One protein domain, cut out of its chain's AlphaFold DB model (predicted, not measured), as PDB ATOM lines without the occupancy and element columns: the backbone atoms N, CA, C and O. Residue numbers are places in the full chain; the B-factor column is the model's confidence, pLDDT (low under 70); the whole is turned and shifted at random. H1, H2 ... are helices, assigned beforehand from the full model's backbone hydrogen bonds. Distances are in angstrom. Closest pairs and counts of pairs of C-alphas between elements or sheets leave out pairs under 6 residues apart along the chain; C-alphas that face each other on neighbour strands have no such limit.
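What this domain is: This is residues 4 to 131 of the 131 residues of a protein of Clostridium estertheticum (UniProt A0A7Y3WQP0). Five helices form a flat up-and-down bundle: H2, the longest, lies beside H4 in the middle, H3 folds back along H2, and H5 and H6 are on the other side of H4, where the packing is looser. A short sixth helix, H1, leads away from the first end of H2 and touches no other helix. The printed part has 128 residues with six named helices, H1 to H6 in order, no named strand, and its class is all helix. It is only just compact, close to loose, with a radius of gyration of the C-alphas of 16.6 A; the C-alphas span 52 by 38 by 18 A.

How they stand to each other: H2, residues 16 to 38, touches H3, residues 46 to 60, in a helical hairpin; they run opposite ways at a shallow tilt of 27 degrees, and their closest C-alphas, Glu 33 and Tyr 48, are 5.8 A apart. H2 also touches H4, residues 64 to 85, the same way at a shallow tilt of 18 degrees, with the closest C-alphas, Ile 27 and Leu 74, 5.8 A apart. H4 is the hub, touching three helices. It forms a second helical hairpin with H5, residues 89 to 108, opposite ways at a shallow tilt of 32 degrees, only just short of steep; residues 76 to 85 of H4 alone touch H5, and the closest C-alphas, Ser 83 and Arg 92, are 4.1 A apart. H6, residues 115 to 130, touches H4 with residues 115 to 118 alone, at a steep tilt of 38 degrees; the closest C-alphas, Tyr 65 and Val 115, are 6.3 A apart. H5 and H6 are close but not clearly touching, with the closest C-alphas, Ile 105 and Ala 121, 6.1 A apart. H1, residues 4 to 14, and H2 meet only through their link. In H1, H2 and H5 every O i to N i+4 pair is within hydrogen-bond range; in H3 it is 8 of 11, in H4 17 of 18 and in H6 11 of 12.

Where its parts are: H2 measures 32.7 A from first to last C-alpha; C-alpha 16 is at (154.403, 209.099, 133.616), and C-alpha 38 is at (170.461, 185.171, 148.967). H4 measures 31.1 A, H5 28.7 A, H6 23.6 A, H3 22.7 A and H1 15.4 A. H6 ends with C-alpha 130 at (142.020, 175.734, 146.839).

The domain as a whole: The C-alphas of Phe 4 and Glu 89, the two farthest apart, are 52.9 A from each other. The printed part has no cut and no long link. The mean pLDDT of the printed part is 85.7; residues 4 to 15, residues 110 to 115 and residue 131 are under 70.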
ATOM      1  N   PHE A   4     139.033 218.686 138.664       58.91
ATOM      2  CA  PHE A   4     139.997 218.091 139.595       58.91
ATOM      3  C   PHE A   4     140.541 216.741 139.103       58.91
ATOM      4  O   PHE A   4     141.741 216.483 139.182       58.91
ATOM      5  N   GLU A   5     139.680 215.893 138.536       61.47
ATOM      6  CA  GLU A   5     140.079 214.613 137.939       61.47
ATOM      7  C   GLU A   5     140.943 214.833 136.696       61.47
ATOM      8  O   GLU A   5     141.955 214.155 136.527       61.47
ATOM      9  N   LEU A   6     140.595 215.829 135.875       54.19
ATOM     10  CA  LEU A   6     141.349 216.215 134.683       54.19
ATOM     11  C   LEU A   6     142.742 216.761 135.042       54.19
ATOM     12  O   LEU A   6     143.736 216.375 134.432       54.19
ATOM     13  N   ALA A   7     142.843 217.607 136.072       59.66
ATOM     14  CA  ALA A   7     144.123 218.111 136.570       59.66
ATOM     15  C   ALA A   7     144.995 216.992 137.163       59.66
ATOM     16  O   ALA A   7     146.206 216.959 136.931       59.66
ATOM     17  N   ARG A   8     144.386 216.039 137.885       58.88
ATOM     18  CA  ARG A   8     145.083 214.868 138.435       58.88
ATOM     19  C   ARG A   8     145.594 213.947 137.327       58.88
ATOM     20  O   ARG A   8     146.735 213.496 137.408       58.88
ATOM     21  N   LEU A   9     144.798 213.718 136.284       58.88
ATOM     22  CA  LEU A   9     145.199 212.955 135.098       58.88
ATOM     23  C   LEU A   9     146.312 213.651 134.315       58.88
ATOM     24  O   LEU A   9     147.317 213.016 134.021       58.88
ATOM     25  N   ASN A  10     146.215 214.960 134.081       55.88
ATOM     26  CA  ASN A  10     147.268 215.721 133.405       55.88
ATOM     27  C   ASN A  10     148.585 215.741 134.200       55.88
ATOM     28  O   ASN A  10     149.660 215.624 133.612       55.88
ATOM     29  N   LYS A  11     148.527 215.832 135.538       59.38
ATOM     30  CA  LYS A  11     149.714 215.746 136.408       59.38
ATOM     31  C   LYS A  11     150.339 214.344 136.395       59.38
ATOM     32  O   LYS A  11     151.561 214.238 136.360       59.38
ATOM     33  N   ARG A  12     149.516 213.286 136.385       58.16
ATOM     34  CA  ARG A  12     149.966 211.888 136.246       58.16
ATOM     35  C   ARG A  12     150.621 211.634 134.890       58.16
ATOM     36  O   ARG A  12     151.687 211.040 134.850       58.16
ATOM     37  N   ASN A  13     150.046 212.155 133.807       59.25
ATOM     38  CA  ASN A  13     150.574 211.961 132.456       59.25
ATOM     39  C   ASN A  13     151.923 212.676 132.253       59.25
ATOM     40  O   ASN A  13     152.839 212.127 131.655       59.25
ATOM     41  N   LYS A  14     152.092 213.875 132.830       64.44
ATOM     42  CA  LYS A  14     153.342 214.651 132.718       64.44
ATOM     43  C   LYS A  14     154.537 214.010 133.439       64.44
ATOM     44  O   LYS A  14     155.675 214.256 133.057       64.44
ATOM     45  N   ASN A  15     154.277 213.203 134.468       67.88
ATOM     46  CA  ASN A  15     155.302 212.478 135.223       67.88
ATOM     47  C   ASN A  15     155.349 210.982 134.880       67.88
ATOM     48  O   ASN A  15     156.120 210.257 135.504       67.88
ATOM     49  N   PHE A  16     154.542 210.519 133.920       71.25
ATOM     50  CA  PHE A  16     154.403 209.099 133.616       71.25
ATOM     51  C   PHE A  16     155.743 208.476 133.224       71.25
ATOM     52  O   PHE A  16     156.180 207.533 133.869       71.25
ATOM     53  N   GLU A  17     156.442 209.066 132.254       78.38
ATOM     54  CA  GLU A  17     157.745 208.580 131.786       78.38
ATOM     55  C   GLU A  17     158.792 208.563 132.912       78.38
ATOM     56  O   GLU A  17     159.508 207.582 133.094       78.38
ATOM     57  N   LYS A  18     158.822 209.611 133.746       85.06
ATOM     58  CA  LYS A  18     159.727 209.680 134.901       85.06
ATOM     59  C   LYS A  18     159.439 208.575 135.921       85.06
ATOM     60  O   LYS A  18     160.371 207.944 136.411       85.06
ATOM     61  N   ASN A  19     158.171 208.360 136.260       85.81
ATOM     62  CA  ASN A  19     157.768 207.359 137.248       85.81
ATOM     63  C   ASN A  19     157.910 205.934 136.699       85.81
ATOM     64  O   ASN A  19     158.233 205.024 137.454       85.81
ATOM     65  N   TYR A  20     157.719 205.756 135.392       87.19
ATOM     66  CA  TYR A  20     157.980 204.510 134.680       87.19
ATOM     67  C   TYR A  20     159.466 204.138 134.764       87.19
ATOM     68  O   TYR A  20     159.805 203.061 135.245       87.19
ATOM     69  N   LEU A  21     160.360 205.056 134.377       89.69
ATOM     70  CA  LEU A  21     161.810 204.840 134.461       89.69
ATOM     71  C   LEU A  21     162.279 204.624 135.904       89.69
ATOM     72  O   LEU A  21     163.170 203.815 136.153       89.69
ATOM     73  N   LEU A  22     161.668 205.324 136.863       93.06
ATOM     74  CA  LEU A  22     161.938 205.107 138.279       93.06
ATOM     75  C   LEU A  22     161.555 203.683 138.709       93.06
ATOM     76  O   LEU A  22     162.355 203.029 139.370       93.06
ATOM     77  N   ALA A  23     160.381 203.183 138.312       94.00
ATOM     78  CA  ALA A  23     159.959 201.817 138.616       94.00
ATOM     79  C   ALA A  23     160.929 200.774 138.036       94.00
ATOM     80  O   ALA A  23     161.327 199.852 138.746       94.00
ATOM     81  N   GLU A  24     161.362 200.952 136.784       93.94
ATOM     82  CA  GLU A  24     162.365 200.097 136.134       93.94
ATOM     83  C   GLU A  24     163.673 200.038 136.924       93.94
ATOM     84  O   GLU A  24     164.167 198.954 137.245       93.94
ATOM     85  N   GLN A  25     164.215 201.204 137.288       96.06
ATOM     86  CA  GLN A  25     165.455 201.282 138.055       96.06
ATOM     87  C   GLN A  25     165.304 200.602 139.417       96.06
ATOM     88  O   GLN A  25     166.157 199.818 139.823       96.06
ATOM     89  N   MET A  26     164.186 200.842 140.103       96.88
ATOM     90  CA  MET A  26     163.935 200.245 141.412       96.88
ATOM     91  C   MET A  26     163.824 198.725 141.337       96.88
ATOM     92  O   MET A  26     164.341 198.048 142.219       96.88
ATOM     93  N   ILE A  27     163.226 198.167 140.280       97.38
ATOM     94  CA  ILE A  27     163.214 196.713 140.069       97.38
ATOM     95  C   ILE A  27     164.645 196.172 139.966       97.38
ATOM     96  O   ILE A  27     164.957 195.150 140.575       97.38
ATOM     97  N   VAL A  28     165.525 196.843 139.219       97.19
ATOM     98  CA  VAL A  28     166.935 196.436 139.084       97.19
ATOM     99  C   VAL A  28     167.668 196.499 140.426       97.19
ATOM    100  O   VAL A  28     168.374 195.549 140.782       97.19
ATOM    101  N   ASP A  29     167.468 197.574 141.185       97.62
ATOM    102  CA  ASP A  29     168.120 197.779 142.479       97.62
ATOM    103  C   ASP A  29     167.650 196.732 143.500       97.62
ATOM    104  O   ASP A  29     168.470 196.078 144.145       97.62
ATOM    105  N   ILE A  30     166.337 196.489 143.581       98.38
ATOM    106  CA  ILE A  30     165.746 195.483 144.475       98.38
ATOM    107  C   ILE A  30     166.276 194.088 144.143       98.38
ATOM    108  O   ILE A  30     166.678 193.360 145.046       98.38
ATOM    109  N   LYS A  31     166.324 193.710 142.859       97.75
ATOM    110  CA  LYS A  31     166.879 192.413 142.431       97.75
ATOM    111  C   LYS A  31     168.337 192.250 142.842       97.75
ATOM    112  O   LYS A  31     168.747 191.156 143.223       97.75
ATOM    113  N   SER A  32     169.115 193.322 142.727       96.88
ATOM    114  CA  SER A  32     170.538 193.313 143.060       96.88
ATOM    115  C   SER A  32     170.739 193.102 144.558       96.88
ATOM    116  O   SER A  32     171.472 192.196 144.949       96.88
ATOM    117  N   GLU A  33     170.020 193.857 145.389       97.69
ATOM    118  CA  GLU A  33     170.058 193.694 146.845       97.69
ATOM    119  C   GLU A  33     169.538 192.322 147.284       97.69
ATOM    120  O   GLU A  33     170.167 191.654 148.105       97.69
ATOM    121  N   HIS A  34     168.447 191.841 146.680       97.12
ATOM    122  CA  HIS A  34     167.908 190.507 146.957       97.12
ATOM    123  C   HIS A  34     168.927 189.403 146.658       97.12
ATOM    124  O   HIS A  34     169.149 188.508 147.470       97.12
ATOM    125  N   LEU A  35     169.635 189.498 145.529       96.56
ATOM    126  CA  LEU A  35     170.697 188.554 145.182       96.56
ATOM    127  C   LEU A  35     171.849 188.568 146.202       96.56
ATOM    128  O   LEU A  35     172.405 187.510 146.510       96.56
ATOM    129  N   LEU A  36     172.220 189.738 146.729       95.81
ATOM    130  CA  LEU A  36     173.239 189.846 147.779       95.81
ATOM    131  C   LEU A  36     172.784 189.174 149.080       95.81
ATOM    132  O   LEU A  36     173.594 188.505 149.730       95.81
ATOM    133  N   ILE A  37     171.503 189.309 149.436       95.44
ATOM    134  CA  ILE A  37     170.892 188.641 150.594       95.44
ATOM    135  C   ILE A  37     170.925 187.120 150.409       95.44
ATOM    136  O   ILE A  37     171.435 186.412 151.279       95.44
ATOM    137  N   LEU A  38     170.468 186.611 149.259       94.31
ATOM    138  CA  LEU A  38     170.461 185.171 148.967       94.31
ATOM    139  C   LEU A  38     171.868 184.560 149.002       94.31
ATOM    140  O   LEU A  38     172.056 183.449 149.492       94.31
ATOM    141  N   LYS A  39     172.886 185.309 148.564       93.56
ATOM    142  CA  LYS A  39     174.293 184.883 148.631       93.56
ATOM    143  C   LYS A  39     174.930 185.019 150.019       93.56
ATOM    144  O   LYS A  39     176.113 184.717 150.164       93.56
ATOM    145  N   GLY A  40     174.197 185.505 151.024       92.06
ATOM    146  CA  GLY A  40     174.721 185.753 152.371       92.06
ATOM    147  C   GLY A  40     175.779 186.862 152.430       92.06
ATOM    148  O   GLY A  40     176.543 186.939 153.391       92.06
ATOM    149  N   MET A  41     175.850 187.706 151.395       92.19
ATOM    150  CA  MET A  41     176.793 188.825 151.303       92.19
ATOM    151  C   MET A  41     176.271 190.075 152.015       92.19
ATOM    152  O   MET A  41     177.060 190.943 152.388       92.19
ATOM    153  N   CYS A  42     174.958 190.153 152.240       87.69
ATOM    154  CA  CYS A  42     174.313 191.223 152.987       87.69
ATOM    155  C   CYS A  42     173.842 190.720 154.361       87.69
ATOM    156  O   CYS A  42     173.173 189.694 154.452       87.69
ATOM    157  N   LYS A  43     174.213 191.433 155.434       79.56
ATOM    158  CA  LYS A  43     173.784 191.134 156.818       79.56
ATOM    159  C   LYS A  43     172.687 192.072 157.326       79.56
ATOM    160  O   LYS A  43     172.043 191.750 158.320       79.56
ATOM    161  N   ASP A  44     172.513 193.222 156.679       91.62
ATOM    162  CA  ASP A  44     171.498 194.216 157.013       91.62
ATOM    163  C   ASP A  44     170.578 194.436 155.811       91.62
ATOM    164  O   ASP A  44     170.947 195.054 154.818       91.62
ATOM    165  N   GLU A  45     169.354 193.941 155.926       94.06
ATOM    166  CA  GLU A  45     168.344 194.017 154.872       94.06
ATOM    167  C   GLU A  45     167.611 195.371 154.841       94.06
ATOM    168  O   GLU A  45     166.620 195.517 154.124       94.06
ATOM    169  N   SER A  46     168.045 196.366 155.625       95.88
ATOM    170  CA  SER A  46     167.406 197.687 155.692       95.88
ATOM    171  C   SER A  46     167.312 198.370 154.325       95.88
ATOM    172  O   SER A  46     166.269 198.938 153.996       95.88
ATOM    173  N   VAL A  47     168.358 198.261 153.499       95.69
ATOM    174  CA  VAL A  47     168.392 198.824 152.141       95.69
ATOM    175  C   VAL A  47     167.337 198.165 151.258       95.69
ATOM    176  O   VAL A  47     166.522 198.865 150.658       95.69
ATOM    177  N   TYR A  48     167.299 196.831 151.234       96.81
ATOM    178  CA  TYR A  48     166.295 196.067 150.495       96.81
ATOM    179  C   TYR A  48     164.870 196.445 150.923       96.81
ATOM    180  O   TYR A  48     164.041 196.786 150.079       96.81
ATOM    181  N   LYS A  49     164.600 196.478 152.235       96.81
ATOM    182  CA  LYS A  49     163.285 196.852 152.784       96.81
ATOM    183  C   LYS A  49     162.875 198.265 152.373       96.81
ATOM    184  O   LYS A  49     161.761 198.470 151.906       96.81
ATOM    185  N   HIS A  50     163.796 199.223 152.451       97.44
ATOM    186  CA  HIS A  50     163.533 200.602 152.037       97.44
ATOM    187  C   HIS A  50     163.260 200.734 150.535       97.44
ATOM    188  O   HIS A  50     162.422 201.538 150.121       97.44
ATOM    189  N   LEU A  51     163.956 199.961 149.697       97.38
ATOM    190  CA  LEU A  51     163.698 199.932 148.256       97.38
ATOM    191  C   LEU A  51     162.311 199.355 147.949       97.38
ATOM    192  O   LEU A  51     161.588 199.933 147.137       97.38
ATOM    193  N   ILE A  52     161.925 198.277 148.635       97.50
ATOM    194  CA  ILE A  52     160.588 197.678 148.544       97.50
ATOM    195  C   ILE A  52     159.507 198.691 148.946       97.50
ATOM    196  O   ILE A  52     158.569 198.920 148.179       97.50
ATOM    197  N   ASP A  53     159.657 199.360 150.090       97.12
ATOM    198  CA  ASP A  53     158.687 200.352 150.574       97.12
ATOM    199  C   ASP A  53     158.510 201.504 149.578       97.12
ATOM    200  O   ASP A  53     157.389 201.901 149.242       97.12
ATOM    201  N   LYS A  54     159.624 202.019 149.045       95.81
ATOM    202  CA  LYS A  54     159.575 203.055 148.013       95.81
ATOM    203  C   LYS A  54     158.908 202.551 146.734       95.81
ATOM    204  O   LYS A  54     158.196 203.321 146.096       95.81
ATOM    205  N   PHE A  55     159.150 201.301 146.334       96.38
ATOM    206  CA  PHE A  55     158.540 200.737 145.132       96.38
ATOM    207  C   PHE A  55     157.019 200.671 145.296       96.38
ATOM    208  O   PHE A  55     156.287 201.150 144.431       96.38
ATOM    209  N   TYR A  56     156.529 200.189 146.440       95.00
ATOM    210  CA  TYR A  56     155.092 200.141 146.722       95.00
ATOM    211  C   TYR A  56     154.443 201.529 146.829       95.00
ATOM    212  O   TYR A  56     153.264 201.677 146.494       95.00
ATOM    213  N   ALA A  57     155.195 202.567 147.206       93.62
ATOM    214  CA  ALA A  57     154.701 203.943 147.182       93.62
ATOM    215  C   ALA A  57     154.354 204.437 145.759       93.62
ATOM    216  O   ALA A  57     153.468 205.283 145.613       93.62
ATOM    217  N   LEU A  58     154.948 203.859 144.702       90.88
ATOM    218  CA  LEU A  58     154.630 204.213 143.310       90.88
ATOM    219  C   LEU A  58     153.176 203.916 142.926       90.88
ATOM    220  O   LEU A  58     152.678 204.500 141.964       90.88
ATOM    221  N   LYS A  59     152.455 203.084 143.690       89.75
ATOM    222  CA  LYS A  59     151.014 202.847 143.505       89.75
ATOM    223  C   LYS A  59     150.198 204.144 143.484       89.75
ATOM    224  O   LYS A  59     149.181 204.227 142.803       89.75
ATOM    225  N   PHE A  60     150.618 205.168 144.228       86.81
ATOM    226  CA  PHE A  60     149.905 206.449 144.275       86.81
ATOM    227  C   PHE A  60     150.211 207.351 143.067       86.81
ATOM    228  O   PHE A  60     149.387 208.202 142.695       86.81
ATOM    229  N   ASP A  61     151.363 207.119 142.437       85.56
ATOM    230  CA  ASP A  61     151.961 207.948 141.393       85.56
ATOM    231  C   ASP A  61     151.813 207.368 139.976       85.56
ATOM    232  O   ASP A  61     151.913 208.111 138.994       85.56
ATOM    233  N   LEU A  62     151.543 206.065 139.858       83.19
ATOM    234  CA  LEU A  62     151.292 205.347 138.608       83.19
ATOM    235  C   LEU A  62     149.796 205.060 138.404       83.19
ATOM    236  O   LEU A  62     148.975 205.182 139.314       83.19
ATOM    237  N   MET A  63     149.423 204.704 137.172       82.75
ATOM    238  CA  MET A  63     148.113 204.094 136.920       82.75
ATOM    239  C   MET A  63     148.125 202.640 137.394       82.75
ATOM    240  O   MET A  63     149.156 201.975 137.295       82.75
ATOM    241  N   ASP A  64     146.970 202.146 137.846       82.38
ATOM    242  CA  ASP A  64     146.837 200.820 138.463       82.38
ATOM    243  C   ASP A  64     147.386 199.694 137.578       82.38
ATOM    244  O   ASP A  64     148.102 198.827 138.071       82.38
ATOM    245  N   TYR A  65     147.130 199.755 136.266       80.88
ATOM    246  CA  TYR A  65     147.662 198.795 135.297       80.88
ATOM    247  C   TYR A  65     149.196 198.744 135.289       80.88
ATOM    248  O   TYR A  65     149.784 197.677 135.435       80.88
ATOM    249  N   TRP A  66     149.856 199.900 135.182       84.38
ATOM    250  CA  TRP A  66     151.318 199.961 135.139       84.38
ATOM    251  C   TRP A  66     151.943 199.522 136.457       84.38
ATOM    252  O   TRP A  66     152.924 198.785 136.466       84.38
ATOM    253  N   PHE A  67     151.358 199.936 137.582       89.69
ATOM    254  CA  PHE A  67     151.820 199.479 138.886       89.69
ATOM    255  C   PHE A  67     151.675 197.958 139.039       89.69
ATOM    256  O   PHE A  67     152.581 197.301 139.556       89.69
ATOM    257  N   TYR A  68     150.567 197.388 138.558       87.06
ATOM    258  CA  TYR A  68     150.360 195.944 138.519       87.06
ATOM    259  C   TYR A  68     151.417 195.241 137.660       87.06
ATOM    260  O   TYR A  68     152.054 194.300 138.135       87.06
ATOM    261  N   GLU A  69     151.664 195.723 136.441       87.06
ATOM    262  CA  GLU A  69     152.663 195.145 135.539       87.06
ATOM    263  C   GLU A  69     154.067 195.162 136.161       87.06
ATOM    264  O   GLU A  69     154.749 194.135 136.195       87.06
ATOM    265  N   PHE A  70     154.485 196.296 136.732       91.88
ATOM    266  CA  PHE A  70     155.769 196.393 137.422       91.88
ATOM    267  C   PHE A  70     155.847 195.469 138.634       91.88
ATOM    268  O   PHE A  70     156.867 194.811 138.835       91.88
ATOM    269  N   SER A  71     154.772 195.371 139.418       93.06
ATOM    270  CA  SER A  71     154.712 194.468 140.571       93.06
ATOM    271  C   SER A  71     154.861 193.008 140.141       93.06
ATOM    272  O   SER A  71     155.574 192.244 140.787       93.06
ATOM    273  N   LYS A  72     154.251 192.620 139.014       90.75
ATOM    274  CA  LYS A  72     154.391 191.271 138.455       90.75
ATOM    275  C   LYS A  72     155.801 191.000 137.956       90.75
ATOM    276  O   LYS A  72     156.364 189.956 138.272       90.75
ATOM    277  N   ARG A  73     156.407 191.949 137.246       91.56
ATOM    278  CA  ARG A  73     157.799 191.838 136.782       91.56
ATOM    279  C   ARG A  73     158.793 191.735 137.935       91.56
ATOM    280  O   ARG A  73     159.738 190.946 137.845       91.56
ATOM    281  N   LEU A  74     158.579 192.505 139.002       96.44
ATOM    282  CA  LEU A  74     159.376 192.407 140.218       96.44
ATOM    283  C   LEU A  74     159.223 191.018 140.840       96.44
ATOM    284  O   LEU A  74     160.220 190.320 140.983       96.44
ATOM    285  N   ASN A  75     157.989 190.591 141.113       95.19
ATOM    286  CA  ASN A  75     157.701 189.295 141.726       95.19
ATOM    287  C   ASN A  75     158.321 188.131 140.941       95.19
ATOM    288  O   ASN A  75     159.059 187.329 141.500       95.19
ATOM    289  N   MET A  76     158.113 188.096 139.622       94.19
ATOM    290  CA  MET A  76     158.700 187.080 138.743       94.19
ATOM    291  C   MET A  76     160.227 187.078 138.788       94.19
ATOM    292  O   MET A  76     160.851 186.020 138.768       94.19
ATOM    293  N   SER A  77     160.844 188.260 138.862       95.88
ATOM    294  CA  SER A  77     162.296 188.360 138.985       95.88
ATOM    295  C   SER A  77     162.802 187.838 140.328       95.88
ATOM    296  O   SER A  77     163.852 187.204 140.352       95.88
ATOM    297  N   LEU A  78     162.088 188.102 141.426       97.38
ATOM    298  CA  LEU A  78     162.465 187.614 142.754       97.38
ATOM    299  C   LEU A  78     162.303 186.094 142.844       97.38
ATOM    300  O   LEU A  78     163.266 185.419 143.187       97.38
ATOM    301  N   LEU A  79     161.174 185.549 142.383       97.12
ATOM    302  CA  LEU A  79     160.940 184.101 142.315       97.12
ATOM    303  C   LEU A  79     161.986 183.378 141.454       97.12
ATOM    304  O   LEU A  79     162.468 182.302 141.810       97.12
ATOM    305  N   ALA A  80     162.402 183.983 140.338       96.19
ATOM    306  CA  ALA A  80     163.487 183.444 139.523       96.19
ATOM    307  C   ALA A  80     164.823 183.404 140.288       96.19
ATOM    308  O   ALA A  80     165.575 182.444 140.150       96.19
ATOM    309  N   LEU A  81     165.126 184.411 141.112       97.44
ATOM    310  CA  LEU A  81     166.327 184.394 141.951       97.44
ATOM    311  C   LEU A  81     166.205 183.365 143.081       97.44
ATOM    312  O   LEU A  81     167.148 182.607 143.298       97.44
ATOM    313  N   ASP A  82     165.054 183.300 143.744       97.06
ATOM    314  CA  ASP A  82     164.790 182.371 144.845       97.06
ATOM    315  C   ASP A  82     164.842 180.913 144.380       97.06
ATOM    316  O   ASP A  82     165.444 180.080 145.050       97.06
ATOM    317  N   SER A  83     164.331 180.605 143.185       96.12
ATOM    318  CA  SER A  83     164.391 179.250 142.614       96.12
ATOM    319  C   SER A  83     165.811 178.744 142.330       96.12
ATOM    320  O   SER A  83     166.036 177.533 142.270       96.12
ATOM    321  N   ILE A  84     166.775 179.654 142.152       95.69
ATOM    322  CA  ILE A  84     168.171 179.330 141.831       95.69
ATOM    323  C   ILE A  84     169.052 179.407 143.082       95.69
ATOM    324  O   ILE A  84     169.905 178.546 143.295       95.69
ATOM    325  N   TYR A  85     168.863 180.445 143.898       95.12
ATOM    326  CA  TYR A  85     169.753 180.809 145.003       95.12
ATOM    327  C   TYR A  85     169.105 180.689 146.387       95.12
ATOM    328  O   TYR A  85     169.743 181.048 147.376       95.12
ATOM    329  N   GLY A  86     167.866 180.196 146.479       91.56
ATOM    330  CA  GLY A  86     167.189 179.921 147.745       91.56
ATOM    331  C   GLY A  86     168.044 179.055 148.671       91.56
ATOM    332  O   GLY A  86     168.836 178.229 148.208       91.56
ATOM    333  N   LYS A  87     167.917 179.268 149.985       88.56
ATOM    334  CA  LYS A  87     168.826 178.701 151.001       88.56
ATOM    335  C   LYS A  87     168.808 177.171 151.033       88.56
ATOM    336  O   LYS A  87     169.857 176.549 151.197       88.56
ATOM    337  N   ASP A  88     167.643 176.578 150.831       93.44
ATOM    338  CA  ASP A  88     167.398 175.139 150.854       93.44
ATOM    339  C   ASP A  88     166.576 174.695 149.634       93.44
ATOM    340  O   ASP A  88     166.075 175.515 148.864       93.44
ATOM    341  N   GLU A  89     166.521 173.380 149.415       93.94
ATOM    342  CA  GLU A  89     165.853 172.791 148.249       93.94
ATOM    343  C   GLU A  89     164.341 173.017 148.273       93.94
ATOM    344  O   GLU A  89     163.761 173.303 147.232       93.94
ATOM    345  N   GLU A  90     163.720 172.947 149.451       94.88
ATOM    346  CA  GLU A  90     162.281 173.162 149.618       94.88
ATOM    347  C   GLU A  90     161.896 174.578 149.176       94.88
ATOM    348  O   GLU A  90     161.076 174.745 148.277       94.88
ATOM    349  N   SER A  91     162.608 175.588 149.679       92.31
ATOM    350  CA  SER A  91     162.420 176.989 149.288       92.31
ATOM    351  C   SER A  91     162.621 177.219 147.785       92.31
ATOM    352  O   SER A  91     161.902 178.010 147.172       92.31
ATOM    353  N   ARG A  92     163.603 176.542 147.168       96.06
ATOM    354  CA  ARG A  92     163.846 176.645 145.720       96.06
ATOM    355  C   ARG A  92     162.701 176.039 144.913       96.06
ATOM    356  O   ARG A  92     162.277 176.641 143.929       96.06
ATOM    357  N   GLU A  93     162.216 174.865 145.304       96.31
ATOM    358  CA  GLU A  93     161.103 174.198 144.628       96.31
ATOM    359  C   GLU A  93     159.790 174.968 144.784       96.31
ATOM    360  O   GLU A  93     159.053 175.129 143.810       96.31
ATOM    361  N   ASP A  94     159.531 175.538 145.958       95.06
ATOM    362  CA  ASP A  94     158.360 176.387 146.177       95.06
ATOM    363  C   ASP A  94     158.408 177.647 145.305       95.06
ATOM    364  O   ASP A  94     157.426 177.982 144.635       95.06
ATOM    365  N   ALA A  95     159.575 178.290 145.200       95.88
ATOM    366  CA  ALA A  95     159.763 179.420 144.298       95.88
ATOM    367  C   ALA A  95     159.567 179.035 142.819       95.88
ATOM    368  O   ALA A  95     158.976 179.809 142.064       95.88
ATOM    369  N   LYS A  96     160.006 177.840 142.386       94.75
ATOM    370  CA  LYS A  96     159.764 177.338 141.016       94.75
ATOM    371  C   LYS A  96     158.280 177.141 140.736       94.75
ATOM    372  O   LYS A  96     157.811 177.550 139.674       94.75
ATOM    373  N   LYS A  97     157.541 176.536 141.672       93.88
ATOM    374  CA  LYS A  97     156.089 176.338 141.542       93.88
ATOM    375  C   LYS A  97     155.368 177.676 141.421       93.88
ATOM    376  O   LYS A  97     154.608 177.876 140.478       93.88
ATOM    377  N   GLN A  98     155.672 178.619 142.316       93.81
ATOM    378  CA  GLN A  98     155.084 179.958 142.274       93.81
ATOM    379  C   GLN A  98     155.453 180.716 140.993       93.81
ATOM    380  O   GLN A  98     154.599 181.375 140.403       93.81
ATOM    381  N   PHE A  99     156.699 180.598 140.522       93.25
ATOM    382  CA  PHE A  99     157.116 181.179 139.245       93.25
ATOM    383  C   PHE A  99     156.305 180.606 138.079       93.25
ATOM    384  O   PHE A  99     155.851 181.364 137.223       93.25
ATOM    385  N   GLY A 100     156.112 179.283 138.048       90.06
ATOM    386  CA  GLY A 100     155.305 178.601 137.038       90.06
ATOM    387  C   GLY A 100     153.868 179.120 137.005       90.06
ATOM    388  O   GLY A 100     153.399 179.520 135.942       90.06
ATOM    389  N   LEU A 101     153.224 179.215 138.172       89.94
ATOM    390  CA  LEU A 101     151.867 179.748 138.312       89.94
ATOM    391  C   LEU A 101     151.760 181.198 137.818       89.94
ATOM    392  O   LEU A 101     150.882 181.544 137.031       89.94
ATOM    393  N   GLU A 102     152.665 182.071 138.256       89.25
ATOM    394  CA  GLU A 102     152.646 183.478 137.850       89.25
ATOM    395  C   GLU A 102     152.937 183.652 136.352       89.25
ATOM    396  O   GLU A 102     152.335 184.509 135.701       89.25
ATOM    397  N   HIS A 103     153.813 182.822 135.780       86.88
ATOM    398  CA  HIS A 103     154.054 182.781 134.340       86.88
ATOM    399  C   HIS A 103     152.812 182.331 133.561       86.88
ATOM    400  O   HIS A 103     152.478 182.932 132.537       86.88
ATOM    401  N   GLU A 104     152.124 181.289 134.028       86.75
ATOM    402  CA  GLU A 104     150.885 180.796 133.429       86.75
ATOM    403  C   GLU A 104     149.804 181.874 133.438       86.75
ATOM    404  O   GLU A 104     149.286 182.222 132.377       86.75
ATOM    405  N   ILE A 105     149.553 182.497 134.593       84.12
ATOM    406  CA  ILE A 105     148.611 183.615 134.711       84.12
ATOM    407  C   ILE A 105     148.956 184.706 133.698       84.12
ATOM    408  O   ILE A 105     148.093 185.134 132.941       84.12
ATOM    409  N   LEU A 106     150.218 185.138 133.632       78.19
ATOM    410  CA  LEU A 106     150.647 186.164 132.676       78.19
ATOM    411  C   LEU A 106     150.467 185.750 131.210       78.19
ATOM    412  O   LEU A 106     150.283 186.626 130.369       78.19
ATOM    413  N   THR A 107     150.538 184.454 130.906       77.62
ATOM    414  CA  THR A 107     150.321 183.910 129.558       77.62
ATOM    415  C   THR A 107     148.835 183.876 129.200       77.62
ATOM    416  O   THR A 107     148.482 184.097 128.044       77.62
ATOM    417  N   LEU A 108     147.962 183.627 130.181       74.94
ATOM    418  CA  LEU A 108     146.506 183.630 130.009       74.94
ATOM    419  C   LEU A 108     145.928 185.045 129.865       74.94
ATOM    420  O   LEU A 108     144.874 185.221 129.258       74.94
ATOM    421  N   LEU A 109     146.613 186.061 130.396       74.12
ATOM    422  CA  LEU A 109     146.218 187.458 130.234       74.12
ATOM    423  C   LEU A 109     146.526 187.952 128.814       74.12
ATOM    424  O   LEU A 109     147.686 188.021 128.409       74.12
ATOM    425  N   SER A 110     145.501 188.399 128.083       60.31
ATOM    426  CA  SER A 110     145.658 188.949 126.727       60.31
ATOM    427  C   SER A 110     146.379 190.305 126.700       60.31
ATOM    428  O   SER A 110     146.732 190.791 125.629       60.31
ATOM    429  N   ARG A 111     146.636 190.919 127.867       60.66
ATOM    430  CA  ARG A 111     147.154 192.291 128.053       60.66
ATOM    431  C   ARG A 111     146.274 193.383 127.430       60.66
ATOM    432  O   ARG A 111     146.670 194.549 127.446       60.66
ATOM    433  N   GLU A 112     145.101 193.035 126.905       59.47
ATOM    434  CA  GLU A 112     144.189 193.954 126.220       59.47
ATOM    435  C   GLU A 112     143.182 194.612 127.177       59.47
ATOM    436  O   GLU A 112     142.683 195.698 126.878       59.47
ATOM    437  N   HIS A 113     142.902 194.006 128.341       58.16
ATOM    438  CA  HIS A 113     141.758 194.389 129.182       58.16
ATOM    439  C   HIS A 113     142.124 195.105 130.490       58.16
ATOM    440  O   HIS A 113     141.250 195.522 131.256       58.16
ATOM    441  N   GLY A 114     143.412 195.334 130.748       68.94
ATOM    442  CA  GLY A 114     143.866 196.275 131.769       68.94
ATOM    443  C   GLY A 114     143.469 195.876 133.195       68.94
ATOM    444  O   GLY A 114     144.144 195.074 133.826       68.94
ATOM    445  N   VAL A 115     142.403 196.472 133.744       63.41
ATOM    446  CA  VAL A 115     141.915 196.189 135.113       63.41
ATOM    447  C   VAL A 115     141.145 194.864 135.189       63.41
ATOM    448  O   VAL A 115     141.170 194.205 136.229       63.41
ATOM    449  N   GLU A 116     140.489 194.444 134.108       70.38
ATOM    450  CA  GLU A 116     139.790 193.151 134.060       70.38
ATOM    451  C   GLU A 116     140.788 191.987 134.121       70.38
ATOM    452  O   GLU A 116     140.554 191.017 134.844       70.38
ATOM    453  N   ASP A 117     141.962 192.159 133.504       73.44
ATOM    454  CA  ASP A 117     143.096 191.236 133.605       73.44
ATOM    455  C   ASP A 117     143.561 191.064 135.067       73.44
ATOM    456  O   ASP A 117     143.866 189.959 135.516       73.44
ATOM    457  N   ILE A 118     143.560 192.144 135.861       77.38
ATOM    458  CA  ILE A 118     143.923 192.090 137.288       77.38
ATOM    459  C   ILE A 118     142.904 191.257 138.074       77.38
ATOM    460  O   ILE A 118     143.279 190.490 138.962       77.38
ATOM    461  N   LYS A 119     141.610 191.415 137.772       79.94
ATOM    462  CA  LYS A 119     140.541 190.686 138.457       79.94
ATOM    463  C   LYS A 119     140.617 189.190 138.151       79.94
ATOM    464  O   LYS A 119     140.656 188.406 139.096       79.94
ATOM    465  N   PHE A 120     140.727 188.825 136.874       82.69
ATOM    466  CA  PHE A 120     140.893 187.434 136.449       82.69
ATOM    467  C   PHE A 120     142.111 186.784 137.115       82.69
ATOM    468  O   PHE A 120     141.997 185.725 137.721       82.69
ATOM    469  N   ALA A 121     143.264 187.463 137.096       81.81
ATOM    470  CA  ALA A 121     144.482 186.951 137.718       81.81
ATOM    471  C   ALA A 121     144.316 186.658 139.218       81.81
ATOM    472  O   ALA A 121     144.939 185.739 139.740       81.81
ATOM    473  N   ASN A 122     143.518 187.455 139.930       84.56
ATOM    474  CA  ASN A 122     143.245 187.232 141.349       84.56
ATOM    475  C   ASN A 122     142.249 186.094 141.589       84.56
ATOM    476  O   ASN A 122     142.365 185.414 142.603       84.56
ATOM    477  N   GLU A 123     141.271 185.908 140.702       86.31
ATOM    478  CA  GLU A 123     140.313 184.798 140.775       86.31
ATOM    479  C   GLU A 123     141.012 183.463 140.498       86.31
ATOM    480  O   GLU A 123     140.901 182.550 141.309       86.31
ATOM    481  N   TYR A 124     141.838 183.400 139.453       83.75
ATOM    482  CA  TYR A 124     142.591 182.198 139.099       83.75
ATOM    483  C   TYR A 124     143.570 181.756 140.203       83.75
ATOM    484  O   TYR A 124     143.658 180.573 140.508       83.75
ATOM    485  N   ARG A 125     144.275 182.693 140.867       84.19
ATOM    486  CA  ARG A 125     145.148 182.337 142.010       84.19
ATOM    487  C   ARG A 125     144.389 181.628 143.126       84.19
ATOM    488  O   ARG A 125     144.910 180.676 143.683       84.19
ATOM    489  N   LYS A 126     143.178 182.095 143.444       86.06
ATOM    490  CA  LYS A 126     142.365 181.484 144.501       86.06
ATOM    491  C   LYS A 126     141.948 180.067 144.142       86.06
ATOM    492  O   LYS A 126     141.984 179.211 145.007       86.06
ATOM    493  N   GLU A 127     141.583 179.837 142.885       86.62
ATOM    494  CA  GLU A 127     141.201 178.508 142.403       86.62
ATOM    495  C   GLU A 127     142.359 177.511 142.546       86.62
ATOM    496  O   GLU A 127     142.170 176.440 143.107       86.62
ATOM    497  N   VAL A 128     143.575 177.901 142.147       80.81
ATOM    498  CA  VAL A 128     144.768 177.042 142.269       80.81
ATOM    499  C   VAL A 128     145.201 176.825 143.726       80.81
ATOM    500  O   VAL A 128     145.754 175.782 144.050       80.81
ATOM    501  N   GLU A 129     144.983 177.796 144.615       77.12
ATOM    502  CA  GLU A 129     145.291 177.665 146.050       77.12
ATOM    503  C   GLU A 129     144.271 176.798 146.818       77.12
ATOM    504  O   GLU A 129     144.561 176.368 147.937       77.12
ATOM    505  N   GLU A 130     143.081 176.566 146.254       76.06
ATOM    506  CA  GLU A 130     142.020 175.734 146.839       76.06
ATOM    507  C   GLU A 130     142.122 174.237 146.448       76.06
ATOM    508  O   GLU A 130     141.457 173.415 147.089       76.06
ATOM    509  N   GLU A 131     142.953 173.875 145.457       55.81
ATOM    510  CA  GLU A 131     143.259 172.490 145.022       55.81
ATOM    511  C   GLU A 131     144.424 171.833 145.789       55.81
ATOM    512  O   GLU A 131     144.305 170.618 146.092       55.81
TER     513      GLU A 131